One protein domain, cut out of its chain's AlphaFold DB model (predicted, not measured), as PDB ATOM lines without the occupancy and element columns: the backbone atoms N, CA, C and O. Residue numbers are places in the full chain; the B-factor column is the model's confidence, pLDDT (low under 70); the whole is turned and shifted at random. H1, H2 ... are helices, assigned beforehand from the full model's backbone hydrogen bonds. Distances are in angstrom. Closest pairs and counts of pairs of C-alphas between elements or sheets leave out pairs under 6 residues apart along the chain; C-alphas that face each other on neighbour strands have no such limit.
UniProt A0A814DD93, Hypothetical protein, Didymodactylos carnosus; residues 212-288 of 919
ATOM      1  N   PRO A 212      63.935 181.152 216.242       91.62
ATOM      2  CA  PRO A 212      62.988 182.181 216.676       91.62
ATOM      3  C   PRO A 212      63.676 183.499 217.087       91.62
ATOM      4  O   PRO A 212      64.189 183.641 218.197       91.62
ATOM      5  N   ILE A 213      63.619 184.511 216.215       95.56
ATOM      6  CA  ILE A 213      64.190 185.841 216.479       95.56
ATOM      7  C   ILE A 213      63.378 186.535 217.578       95.56
ATOM      8  O   ILE A 213      62.168 186.716 217.441       95.56
ATOM      9  N   THR A 214      64.027 186.963 218.660       94.31
ATOM     10  CA  THR A 214      63.360 187.617 219.799       94.31
ATOM     11  C   THR A 214      63.808 189.066 219.939       94.31
ATOM     12  O   THR A 214      64.996 189.348 220.069       94.31
ATOM     13  N   CYS A 215      62.858 190.007 219.922       94.69
ATOM     14  CA  CYS A 215      63.179 191.428 220.043       94.69
ATOM     15  C   CYS A 215      63.741 191.742 221.437       94.69
ATOM     16  O   CYS A 215      63.064 191.537 222.447       94.69
ATOM     17  N   GLN A 216      64.950 192.301 221.504       90.12
ATOM     18  CA  GLN A 216      65.612 192.594 222.777       90.12
ATOM     19  C   GLN A 216      64.841 193.611 223.639       90.12
ATOM     20  O   GLN A 216      64.823 193.449 224.862       90.12
ATOM     21  N   MET A 217      64.164 194.590 223.018       90.00
ATOM     22  CA  MET A 217      63.465 195.696 223.697       90.00
ATOM     23  C   MET A 217      62.191 195.276 224.448       90.00
ATOM     24  O   MET A 217      61.900 195.838 225.499       90.00
ATOM     25  N   CYS A 218      61.406 194.330 223.919       93.69
ATOM     26  CA  CYS A 218      60.131 193.924 224.537       93.69
ATOM     27  C   CYS A 218      59.882 192.403 224.569       93.69
ATOM     28  O   CYS A 218      58.749 191.971 224.780       93.69
ATOM     29  N   LYS A 219      60.926 191.601 224.320       95.06
ATOM     30  CA  LYS A 219      60.963 190.126 224.389       95.06
ATOM     31  C   LYS A 219      59.898 189.385 223.563       95.06
ATOM     32  O   LYS A 219      59.620 188.222 223.816       95.06
ATOM     33  N   ILE A 220      59.321 190.026 222.542       94.50
ATOM     34  CA  ILE A 220      58.394 189.362 221.615       94.50
ATOM     35  C   ILE A 220      59.188 188.624 220.536       94.50
ATOM     36  O   ILE A 220      60.006 189.205 219.816       94.50
ATOM     37  N   THR A 221      58.888 187.336 220.418       95.94
ATOM     38  CA  THR A 221      59.499 186.387 219.489       95.94
ATOM     39  C   THR A 221      58.744 186.316 218.159       95.94
ATOM     40  O   THR A 221      57.515 186.423 218.116       95.94
ATOM     41  N   ARG A 222      59.473 186.155 217.046       95.69
ATOM     42  CA  ARG A 222      58.946 186.007 215.681       95.69
ATOM     43  C   ARG A 222      59.788 185.011 214.881       95.69
ATOM     44  O   ARG A 222      60.996 185.163 214.766       95.69
ATOM     45  N   HIS A 223      59.122 184.055 214.241       92.88
ATOM     46  CA  HIS A 223      59.746 183.005 213.421       92.88
ATOM     47  C   HIS A 223      60.088 183.448 211.981       92.88
ATOM     48  O   HIS A 223      60.324 182.610 211.124       92.88
ATOM     49  N   THR A 224      60.047 184.751 211.673       91.56
ATOM     50  CA  THR A 224      60.413 185.295 210.350       91.56
ATOM     51  C   THR A 224      61.006 186.699 210.473       91.56
ATOM     52  O   THR A 224      60.560 187.501 211.301       91.56
ATOM     53  N   ILE A 225      61.953 187.034 209.589       87.31
ATOM     54  CA  ILE A 225      62.574 188.369 209.500       87.31
ATOM     55  C   ILE A 225      61.510 189.441 209.196       87.31
ATOM     56  O   ILE A 225      61.431 190.467 209.870       87.31
ATOM     57  N   THR A 226      60.587 189.172 208.268       88.75
ATOM     58  CA  THR A 226      59.437 190.054 207.986       88.75
ATOM     59  C   THR A 226      58.541 190.247 209.215       88.75
ATOM     60  O   THR A 226      58.009 191.337 209.441       88.75
ATOM     61  N   GLY A 227      58.392 189.207 210.043       93.31
ATOM     62  CA  GLY A 227      57.681 189.262 211.317       93.31
ATOM     63  C   GLY A 227      58.372 190.158 212.346       93.31
ATOM     64  O   GLY A 227      57.688 190.959 212.990       93.31
ATOM     65  N   ILE A 228      59.703 190.069 212.485       93.62
ATOM     66  CA  ILE A 228      60.454 190.919 213.421       93.62
ATOM     67  C   ILE A 228      60.541 192.372 212.928       93.62
ATOM     68  O   ILE A 228      60.277 193.275 213.719       93.62
ATOM     69  N   ARG A 229      60.754 192.632 211.625       91.69
ATOM     70  CA  ARG A 229      60.706 193.995 211.050       91.69
ATOM     71  C   ARG A 229      59.347 194.661 211.264       91.69
ATOM     72  O   ARG A 229      59.277 195.745 211.837       91.69
ATOM     73  N   ARG A 230      58.240 193.990 210.905       93.00
ATOM     74  CA  ARG A 230      56.871 194.505 211.139       93.00
ATOM     75  C   ARG A 230      56.601 194.789 212.623       93.00
ATOM     76  O   ARG A 230      55.805 195.666 212.957       93.00
ATOM     77  N   HIS A 231      57.263 194.058 213.515       95.19
ATOM     78  CA  HIS A 231      57.170 194.248 214.953       95.19
ATOM     79  C   HIS A 231      58.030 195.423 215.474       95.19
ATOM     80  O   HIS A 231      57.530 196.203 216.291       95.19
ATOM     81  N   PHE A 232      59.257 195.616 214.977       93.62
ATOM     82  CA  PHE A 232      60.088 196.804 215.244       93.62
ATOM     83  C   PHE A 232      59.449 198.097 214.716       93.62
ATOM     84  O   PHE A 232      59.411 199.103 215.416       93.62
ATOM     85  N   LEU A 233      58.823 198.057 213.538       92.06
ATOM     86  CA  LEU A 233      58.082 199.191 212.969       92.06
ATOM     87  C   LEU A 233      56.731 199.462 213.671       92.06
ATOM     88  O   LEU A 233      56.043 200.435 213.342       92.06
ATOM     89  N   GLY A 234      56.331 198.615 214.625       93.81
ATOM     90  CA  GLY A 234      55.046 198.670 215.320       93.81
ATOM     91  C   GLY A 234      54.920 199.803 216.349       93.81
ATOM     92  O   GLY A 234      55.900 200.290 216.912       93.81
ATOM     93  N   LYS A 235      53.674 200.195 216.659       89.00
ATOM     94  CA  LYS A 235      53.356 201.344 217.537       89.00
ATOM     95  C   LYS A 235      54.056 201.310 218.906       89.00
ATOM     96  O   LYS A 235      54.482 202.362 219.373       89.00
ATOM     97  N   LYS A 236      54.202 200.128 219.529       85.38
ATOM     98  CA  LYS A 236      54.910 199.977 220.817       85.38
ATOM     99  C   LYS A 236      56.378 200.406 220.705       85.38
ATOM    100  O   LYS A 236      56.832 201.217 221.503       85.38
ATOM    101  N   HIS A 237      57.100 199.945 219.688       92.50
ATOM    102  CA  HIS A 237      58.505 200.309 219.502       92.50
ATOM    103  C   HIS A 237      58.700 201.755 219.056       92.50
ATOM    104  O   HIS A 237      59.583 202.414 219.590       92.50
ATOM    105  N   ARG A 238      57.818 202.309 218.211       86.62
ATOM    106  CA  ARG A 238      57.835 203.757 217.924       86.62
ATOM    107  C   ARG A 238      57.664 204.606 219.194       86.62
ATOM    108  O   ARG A 238      58.257 205.674 219.284       86.62
ATOM    109  N   TYR A 239      56.898 204.132 220.183       88.81
ATOM    110  CA  TYR A 239      56.785 204.782 221.493       88.81
ATOM    111  C   TYR A 239      58.056 204.620 222.345       88.81
ATOM    112  O   TYR A 239      58.563 205.617 222.852       88.81
ATOM    113  N   HIS A 240      58.612 203.408 222.465       84.12
ATOM    114  CA  HIS A 240      59.841 203.178 223.240       84.12
ATOM    115  C   HIS A 240      61.065 203.894 222.652       84.12
ATOM    116  O   HIS A 240      61.790 204.535 223.404       84.12
ATOM    117  N   ALA A 241      61.261 203.862 221.330       81.00
ATOM    118  CA  ALA A 241      62.330 204.599 220.655       81.00
ATOM    119  C   ALA A 241      62.183 206.112 220.873       81.00
ATOM    120  O   ALA A 241      63.128 206.766 221.305       81.00
ATOM    121  N   LYS A 242      60.970 206.660 220.692       85.94
ATOM    122  CA  LYS A 242      60.701 208.074 220.982       85.94
ATOM    123  C   LYS A 242      60.985 208.428 222.447       85.94
ATOM    124  O   LYS A 242      61.549 209.487 222.686       85.94
ATOM    125  N   LYS A 243      60.637 207.556 223.405       85.12
ATOM    126  CA  LYS A 243      60.924 207.768 224.834       85.12
ATOM    127  C   LYS A 243      62.425 207.700 225.150       85.12
ATOM    128  O   LYS A 243      62.890 208.480 225.966       85.12
ATOM    129  N   ALA A 244      63.184 206.809 224.513       80.62
ATOM    130  CA  ALA A 244      64.638 206.747 224.690       80.62
ATOM    131  C   ALA A 244      65.326 208.020 224.159       80.62
ATOM    132  O   ALA A 244      66.163 208.598 224.850       80.62
ATOM    133  N   ILE A 245      64.899 208.501 222.985       81.69
ATOM    134  CA  ILE A 245      65.390 209.747 222.377       81.69
ATOM    135  C   ILE A 245      65.049 210.966 223.251       81.69
ATOM    136  O   ILE A 245      65.919 211.789 223.498       81.69
ATOM    137  N   THR A 246      63.825 211.083 223.793       81.56
ATOM    138  CA  THR A 246      63.469 212.213 224.684       81.56
ATOM    139  C   THR A 246      64.181 212.205 226.035       81.56
ATOM    140  O   THR A 246      64.108 213.197 226.754       81.56
ATOM    141  N   ASN A 247      64.823 211.096 226.398       79.88
ATOM    142  CA  ASN A 247      65.468 210.903 227.694       79.88
ATOM    143  C   ASN A 247      67.005 210.920 227.598       79.88
ATOM    144  O   ASN A 247      67.660 210.596 228.586       79.88
ATOM    145  N   ASN A 248      67.578 211.223 226.423       80.38
ATOM    146  CA  ASN A 248      69.008 211.068 226.106       80.38
ATOM    147  C   ASN A 248      69.579 209.679 226.474       80.38
ATOM    148  O   ASN A 248      70.776 209.519 226.685       80.38
ATOM    149  N   SER A 249      68.724 208.651 226.532       71.94
ATOM    150  CA  SER A 249      69.085 207.284 226.928       71.94
ATOM    151  C   SER A 249      69.185 206.355 225.713       71.94
ATOM    152  O   SER A 249      68.828 205.175 225.789       71.94
ATOM    153  N   PHE A 250      69.564 206.905 224.558       66.94
ATOM    154  CA  PHE A 250      69.673 206.171 223.305       66.94
ATOM    155  C   PHE A 250      71.068 205.540 223.214       66.94
ATOM    156  O   PHE A 250      72.074 206.239 223.243       66.94
ATOM    157  N   GLN A 251      71.123 204.210 223.178       66.50
ATOM    158  CA  GLN A 251      72.373 203.453 223.114       66.50
ATOM    159  C   GLN A 251      72.747 203.202 221.642       66.50
ATOM    160  O   GLN A 251      71.880 202.713 220.909       66.50
ATOM    161  N   PRO A 252      73.999 203.463 221.205       52.62
ATOM    162  CA  PRO A 252      74.424 203.299 219.807       52.62
ATOM    163  C   PRO A 252      74.112 201.919 219.214       52.62
ATOM    164  O   PRO A 252      73.671 201.815 218.072       52.62
ATOM    165  N   SER A 253      74.183 200.873 220.043       58.56
ATOM    166  CA  SER A 253      73.863 199.489 219.675       58.56
ATOM    167  C   SER A 253      72.449 199.275 219.111       58.56
ATOM    168  O   SER A 253      72.206 198.276 218.436       58.56
ATOM    169  N   VAL A 254      71.503 200.196 219.342       58.59
ATOM    170  CA  VAL A 254      70.166 200.164 218.720       58.59
ATOM    171  C   VAL A 254      70.205 200.673 217.273       58.59
ATOM    172  O   VAL A 254      69.486 200.139 216.428       58.59
ATOM    173  N   LEU A 255      71.046 201.665 216.970       53.91
ATOM    174  CA  LEU A 255      71.275 202.148 215.606       53.91
ATOM    175  C   LEU A 255      72.080 201.117 214.805       53.91
ATOM    176  O   LEU A 255      71.672 200.763 213.698       53.91
ATOM    177  N   ASP A 256      73.122 200.537 215.408       57.12
ATOM    178  CA  ASP A 256      73.890 199.439 214.810       57.12
ATOM    179  C   ASP A 256      72.996 198.244 214.463       57.12
ATOM    180  O   ASP A 256      73.064 197.733 213.349       57.12
ATOM    181  N   GLN A 257      72.090 197.823 215.357       60.19
ATOM    182  CA  GLN A 257      71.137 196.742 215.060       60.19
ATOM    183  C   GLN A 257      70.205 197.070 213.878       60.19
ATOM    184  O   GLN A 257      69.827 196.163 213.136       60.19
ATOM    185  N   LEU A 258      69.841 198.339 213.665       54.81
ATOM    186  CA  LEU A 258      69.014 198.753 212.524       54.81
ATOM    187  C   LEU A 258      69.809 198.782 211.207       54.81
ATOM    188  O   LEU A 258      69.276 198.360 210.179       54.81
ATOM    189  N   LEU A 259      71.071 199.220 211.241       53.56
ATOM    190  CA  LEU A 259      71.972 199.254 210.081       53.56
ATOM    191  C   LEU A 259      72.492 197.854 209.706       53.56
ATOM    192  O   LEU A 259      72.582 197.503 208.531       53.56
ATOM    193  N   HIS A 260      72.770 196.995 210.684       56.44
ATOM    194  CA  HIS A 260      73.211 195.621 210.430       56.44
ATOM    195  C   HIS A 260      72.090 194.762 209.811       56.44
ATOM    196  O   HIS A 260      72.368 193.827 209.059       56.44
ATOM    197  N   LEU A 261      70.823 195.117 210.066       48.75
ATOM    198  CA  LEU A 261      69.638 194.523 209.439       48.75
ATOM    199  C   LEU A 261      69.326 195.057 208.027       48.75
ATOM    200  O   LEU A 261      68.396 194.531 207.410       48.75
ATOM    201  N   SER A 262      70.044 196.055 207.497       46.81
ATOM    202  CA  SER A 262      69.946 196.446 206.076       46.81
ATOM    203  C   SER A 262      71.024 195.767 205.222       46.81
ATOM    204  O   SER A 262      70.706 195.231 204.160       46.81
ATOM    205  N   LYS A 263      72.264 195.671 205.733       47.97
ATOM    206  CA  LYS A 263      73.407 195.039 205.041       47.97
ATOM    207  C   LYS A 263      73.171 193.592 204.577       47.97
ATOM    208  O   LYS A 263      73.787 193.180 203.603       47.97
ATOM    209  N   TYR A 264      72.300 192.823 205.239       43.84
ATOM    210  CA  TYR A 264      72.069 191.406 204.908       43.84
ATOM    211  C   TYR A 264      71.071 191.128 203.770       43.84
ATOM    212  O   TYR A 264      71.052 190.004 203.267       43.84
ATOM    213  N   ASP A 265      70.250 192.104 203.366       40.56
ATOM    214  CA  ASP A 265      69.122 191.853 202.448       40.56
ATOM    215  C   ASP A 265      69.240 192.537 201.079       40.56
ATOM    216  O   ASP A 265      68.537 192.135 200.156       40.56
ATOM    217  N   GLY A 266      70.056 193.588 200.932       39.62
ATOM    218  CA  GLY A 266      70.169 194.354 199.675       39.62
ATOM    219  C   GLY A 266      68.908 195.138 199.264       39.62
ATOM    220  O   GLY A 266      68.891 195.777 198.217       39.62
ATOM    221  N   ILE A 267      67.847 195.116 200.079       42.50
ATOM    222  CA  ILE A 267      66.589 195.825 199.816       42.50
ATOM    223  C   ILE A 267      66.743 197.297 200.244       42.50
ATOM    224  O   ILE A 267      66.953 197.548 201.436       42.50
ATOM    225  N   PRO A 268      66.597 198.283 199.336       43.75
ATOM    226  CA  PRO A 268      66.630 199.695 199.707       43.75
ATOM    227  C   PRO A 268      65.416 200.075 200.568       43.75
ATOM    228  O   PRO A 268      64.305 199.577 200.363       43.75
ATOM    229  N   TYR A 269      65.616 200.989 201.521       46.88
ATOM    230  CA  TYR A 269      64.531 201.525 202.347       46.88
ATOM    231  C   TYR A 269      63.445 202.179 201.487       46.88
ATOM    232  O   TYR A 269      63.735 202.915 200.543       46.88
ATOM    233  N   GLN A 270      62.182 201.999 201.878       50.03
ATOM    234  CA  GLN A 270      61.112 202.846 201.352       50.03
ATOM    235  C   GLN A 270      61.304 204.284 201.866       50.03
ATOM    236  O   GLN A 270      61.765 204.487 202.994       50.03
ATOM    237  N   SER A 271      60.932 205.280 201.053       47.09
ATOM    238  CA  SER A 271      61.099 206.723 201.333       47.09
ATOM    239  C   SER A 271      60.728 207.115 202.765       47.09
ATOM    240  O   SER A 271      61.444 207.854 203.441       47.09
ATOM    241  N   ASP A 272      59.613 206.568 203.234       45.16
ATOM    242  CA  ASP A 272      58.967 206.896 204.497       45.16
ATOM    243  C   ASP A 272      59.730 206.343 205.715       45.16
ATOM    244  O   ASP A 272      59.605 206.878 206.819       45.16
ATOM    245  N   GLU A 273      60.534 205.291 205.527       60.50
ATOM    246  CA  GLU A 273      61.362 204.682 206.573       60.50
ATOM    247  C   GLU A 273      62.665 205.466 206.758       60.50
ATOM    248  O   GLU A 273      62.976 205.883 207.878       60.50
ATOM    249  N   PHE A 274      63.364 205.765 205.656       62.03
ATOM    250  CA  PHE A 274      64.564 206.609 205.661       62.03
ATOM    251  C   PHE A 274      64.253 208.009 206.213       62.03
ATOM    252  O   PHE A 274      64.930 208.497 207.120       62.03
ATOM    253  N   HIS A 275      63.163 208.631 205.746       56.94
ATOM    254  CA  HIS A 275      62.731 209.947 206.217       56.94
ATOM    255  C   HIS A 275      62.299 209.945 207.698       56.94
ATOM    256  O   HIS A 275      62.479 210.950 208.386       56.94
ATOM    257  N   PHE A 276      61.765 208.837 208.235       69.12
ATOM    258  CA  PHE A 276      61.462 208.740 209.669       69.12
ATOM    259  C   PHE A 276      62.731 208.720 210.532       69.12
ATOM    260  O   PHE A 276      62.771 209.410 211.553       69.12
ATOM    261  N   LEU A 277      63.764 207.977 210.119       67.69
ATOM    262  CA  LEU A 277      65.053 207.930 210.818       67.69
ATOM    263  C   LEU A 277      65.778 209.282 210.715       67.69
ATOM    264  O   LEU A 277      66.032 209.922 211.734       67.69
ATOM    265  N   TYR A 278      65.989 209.793 209.497       75.75
ATOM    266  CA  TYR A 278      66.686 211.064 209.248       75.75
ATOM    267  C   TYR A 278      66.055 212.273 209.966       75.75
ATOM    268  O   TYR A 278      66.737 213.228 210.347       75.75
ATOM    269  N   LYS A 279      64.737 212.247 210.202       72.19
ATOM    270  CA  LYS A 279      64.031 213.306 210.937       72.19
ATOM    271  C   LYS A 279      64.292 213.298 212.451       72.19
ATOM    272  O   LYS A 279      64.055 214.324 213.091       72.19
ATOM    273  N   HIS A 280      64.763 212.189 213.022       76.00
ATOM    274  CA  HIS A 280      64.833 211.986 214.474       76.00
ATOM    275  C   HIS A 280      66.226 211.675 215.045       76.00
ATOM    276  O   HIS A 280      66.363 211.695 216.266       76.00
ATOM    277  N   LEU A 281      67.241 211.471 214.203       80.50
ATOM    278  CA  LEU A 281      68.651 211.424 214.618       80.50
ATOM    279  C   LEU A 281      69.167 212.817 215.078       80.50
ATOM    280  O   LEU A 281      68.719 213.833 214.528       80.50
ATOM    281  N   PRO A 282      70.116 212.896 216.033       74.38
ATOM    282  CA  PRO A 282      70.956 214.073 216.284       74.38
ATOM    283  C   PRO A 282      71.794 214.467 215.056       74.38
ATOM    284  O   PRO A 282      72.047 213.633 214.191       74.38
ATOM    285  N   SER A 283      72.265 215.718 214.979       63.47
ATOM    286  CA  SER A 283      72.993 216.240 213.804       63.47
ATOM    287  C   SER A 283      74.201 215.385 213.395       63.47
ATOM    288  O   SER A 283      74.303 215.007 212.234       63.47
ATOM    289  N   VAL A 284      75.039 214.991 214.361       69.50
ATOM    290  CA  VAL A 284      76.245 214.169 214.133       69.50
ATOM    291  C   VAL A 284      75.900 212.791 213.542       69.50
ATOM    292  O   VAL A 284      76.560 212.311 212.624       69.50
ATOM    293  N   GLU A 285      74.817 212.163 214.010       76.75
ATOM    294  CA  GLU A 285      74.359 210.864 213.494       76.75
ATOM    295  C   GLU A 285      73.733 210.985 212.090       76.75
ATOM    296  O   GLU A 285      73.753 210.026 211.318       76.75
ATOM    297  N   LYS A 286      73.206 212.161 211.709       75.19
ATOM    298  CA  LYS A 286      72.736 212.409 210.331       75.19
ATOM    299  C   LYS A 286      73.886 212.471 209.343       75.19
ATOM    300  O   LYS A 286      73.755 211.920 208.254       75.19
ATOM    301  N   GLU A 287      74.984 213.122 209.713       67.94
ATOM    302  CA  GLU A 287      76.186 213.216 208.881       67.94
ATOM    303  C   GLU A 287      76.796 211.824 208.680       67.94
ATOM    304  O   GLU A 287      76.948 211.391 207.540       67.94
ATOM    305  N   GLN A 288      76.955 211.041 209.755       66.56
ATOM    306  CA  GLN A 288      77.379 209.635 209.666       66.56
ATOM    307  C   GLN A 288      76.454 208.770 208.789       66.56
ATOM    308  O   GLN A 288      76.934 207.924 208.029       66.56
TER     309      GLN A 288
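Overview. This is residues 212 to 288 of the 919 residues of the protein "Hypothetical protein" of Didymodactylos carnosus (UniProt A0A814DD93). Five helices are set loosely around a sparsely filled middle, and no helix touches another: H1 and H2 meet near their ends in one corner, H3 runs on another side, and H4 and H5 make a second corner. Before H1 the backbone doubles back on itself in a loop, where residues 213 to 214 pair with 221 to 222, and residues 262 to 272, between and into H3 and H4, stick out. The printed part has 77 residues, with five named helices in the order H1, H2, H3, H4, H5 and no named strand; the class is all helix. The whole is compact, with a radius of gyration of the C-alphas of 12.8 A, and spans 36 by 28 by 20 A.

Along the chain. Residues 212 to 224 hold no named element. H1 then covers residues 225 to 232, from C-alpha 225 at (62.574, 188.369, 209.500). H2 is residues 235 to 246, 16.5 A from first to last C-alpha. H3 is residues 252 to 263, 16.9 A long by the same measure, and begins at C-alpha 252 at (74.424, 203.299, 219.807). H4 is residues 271 to 278, 10.6 A long. H5 is residues 283 to 288, and its last C-alpha, 288, is at (77.379, 209.635, 209.666).

Arrangement. The short pairing of residues 213 to 214 with residues 221 to 222 is antiparallel. H1 and H2 are close but not clearly touching; their closest C-alphas, those of His 231 and His 237, are 7.7 A apart. They run the same way at a steep tilt of 55 degrees. H3 is apart from H1, H2, H4 and H5, yet its centre is the nearest to the mean of the C-alphas, at 7.2 A. H4 and H5 are close but not clearly touching, with the closest C-alphas, those of Tyr 278 and Lys 286, 6.3 A apart. They run opposite ways at a steep tilt of 61 degrees. H1 and H2 are each apart from H4 and from H5. In H1, H2, H4 and H5 every O i to N i+4 pair is within hydrogen-bond range; in H3 it is 7 of 8.

Size, cuts and confidence. The two C-alphas farthest apart, those of His 223 and Ser 283, are 35.8 A from each other. The printed part has no cut. The links H1 to H2, H2 to H3 and H4 to H5 are tight, and the link H3 to H4, with 7 residues, is short. Residues 262 to 272 stand free. The mean pLDDT of the printed part is 73.9, and it is under 70 in residues 250 to 277, 283 to 284 and 287 to 288; the mean of H3 is 54.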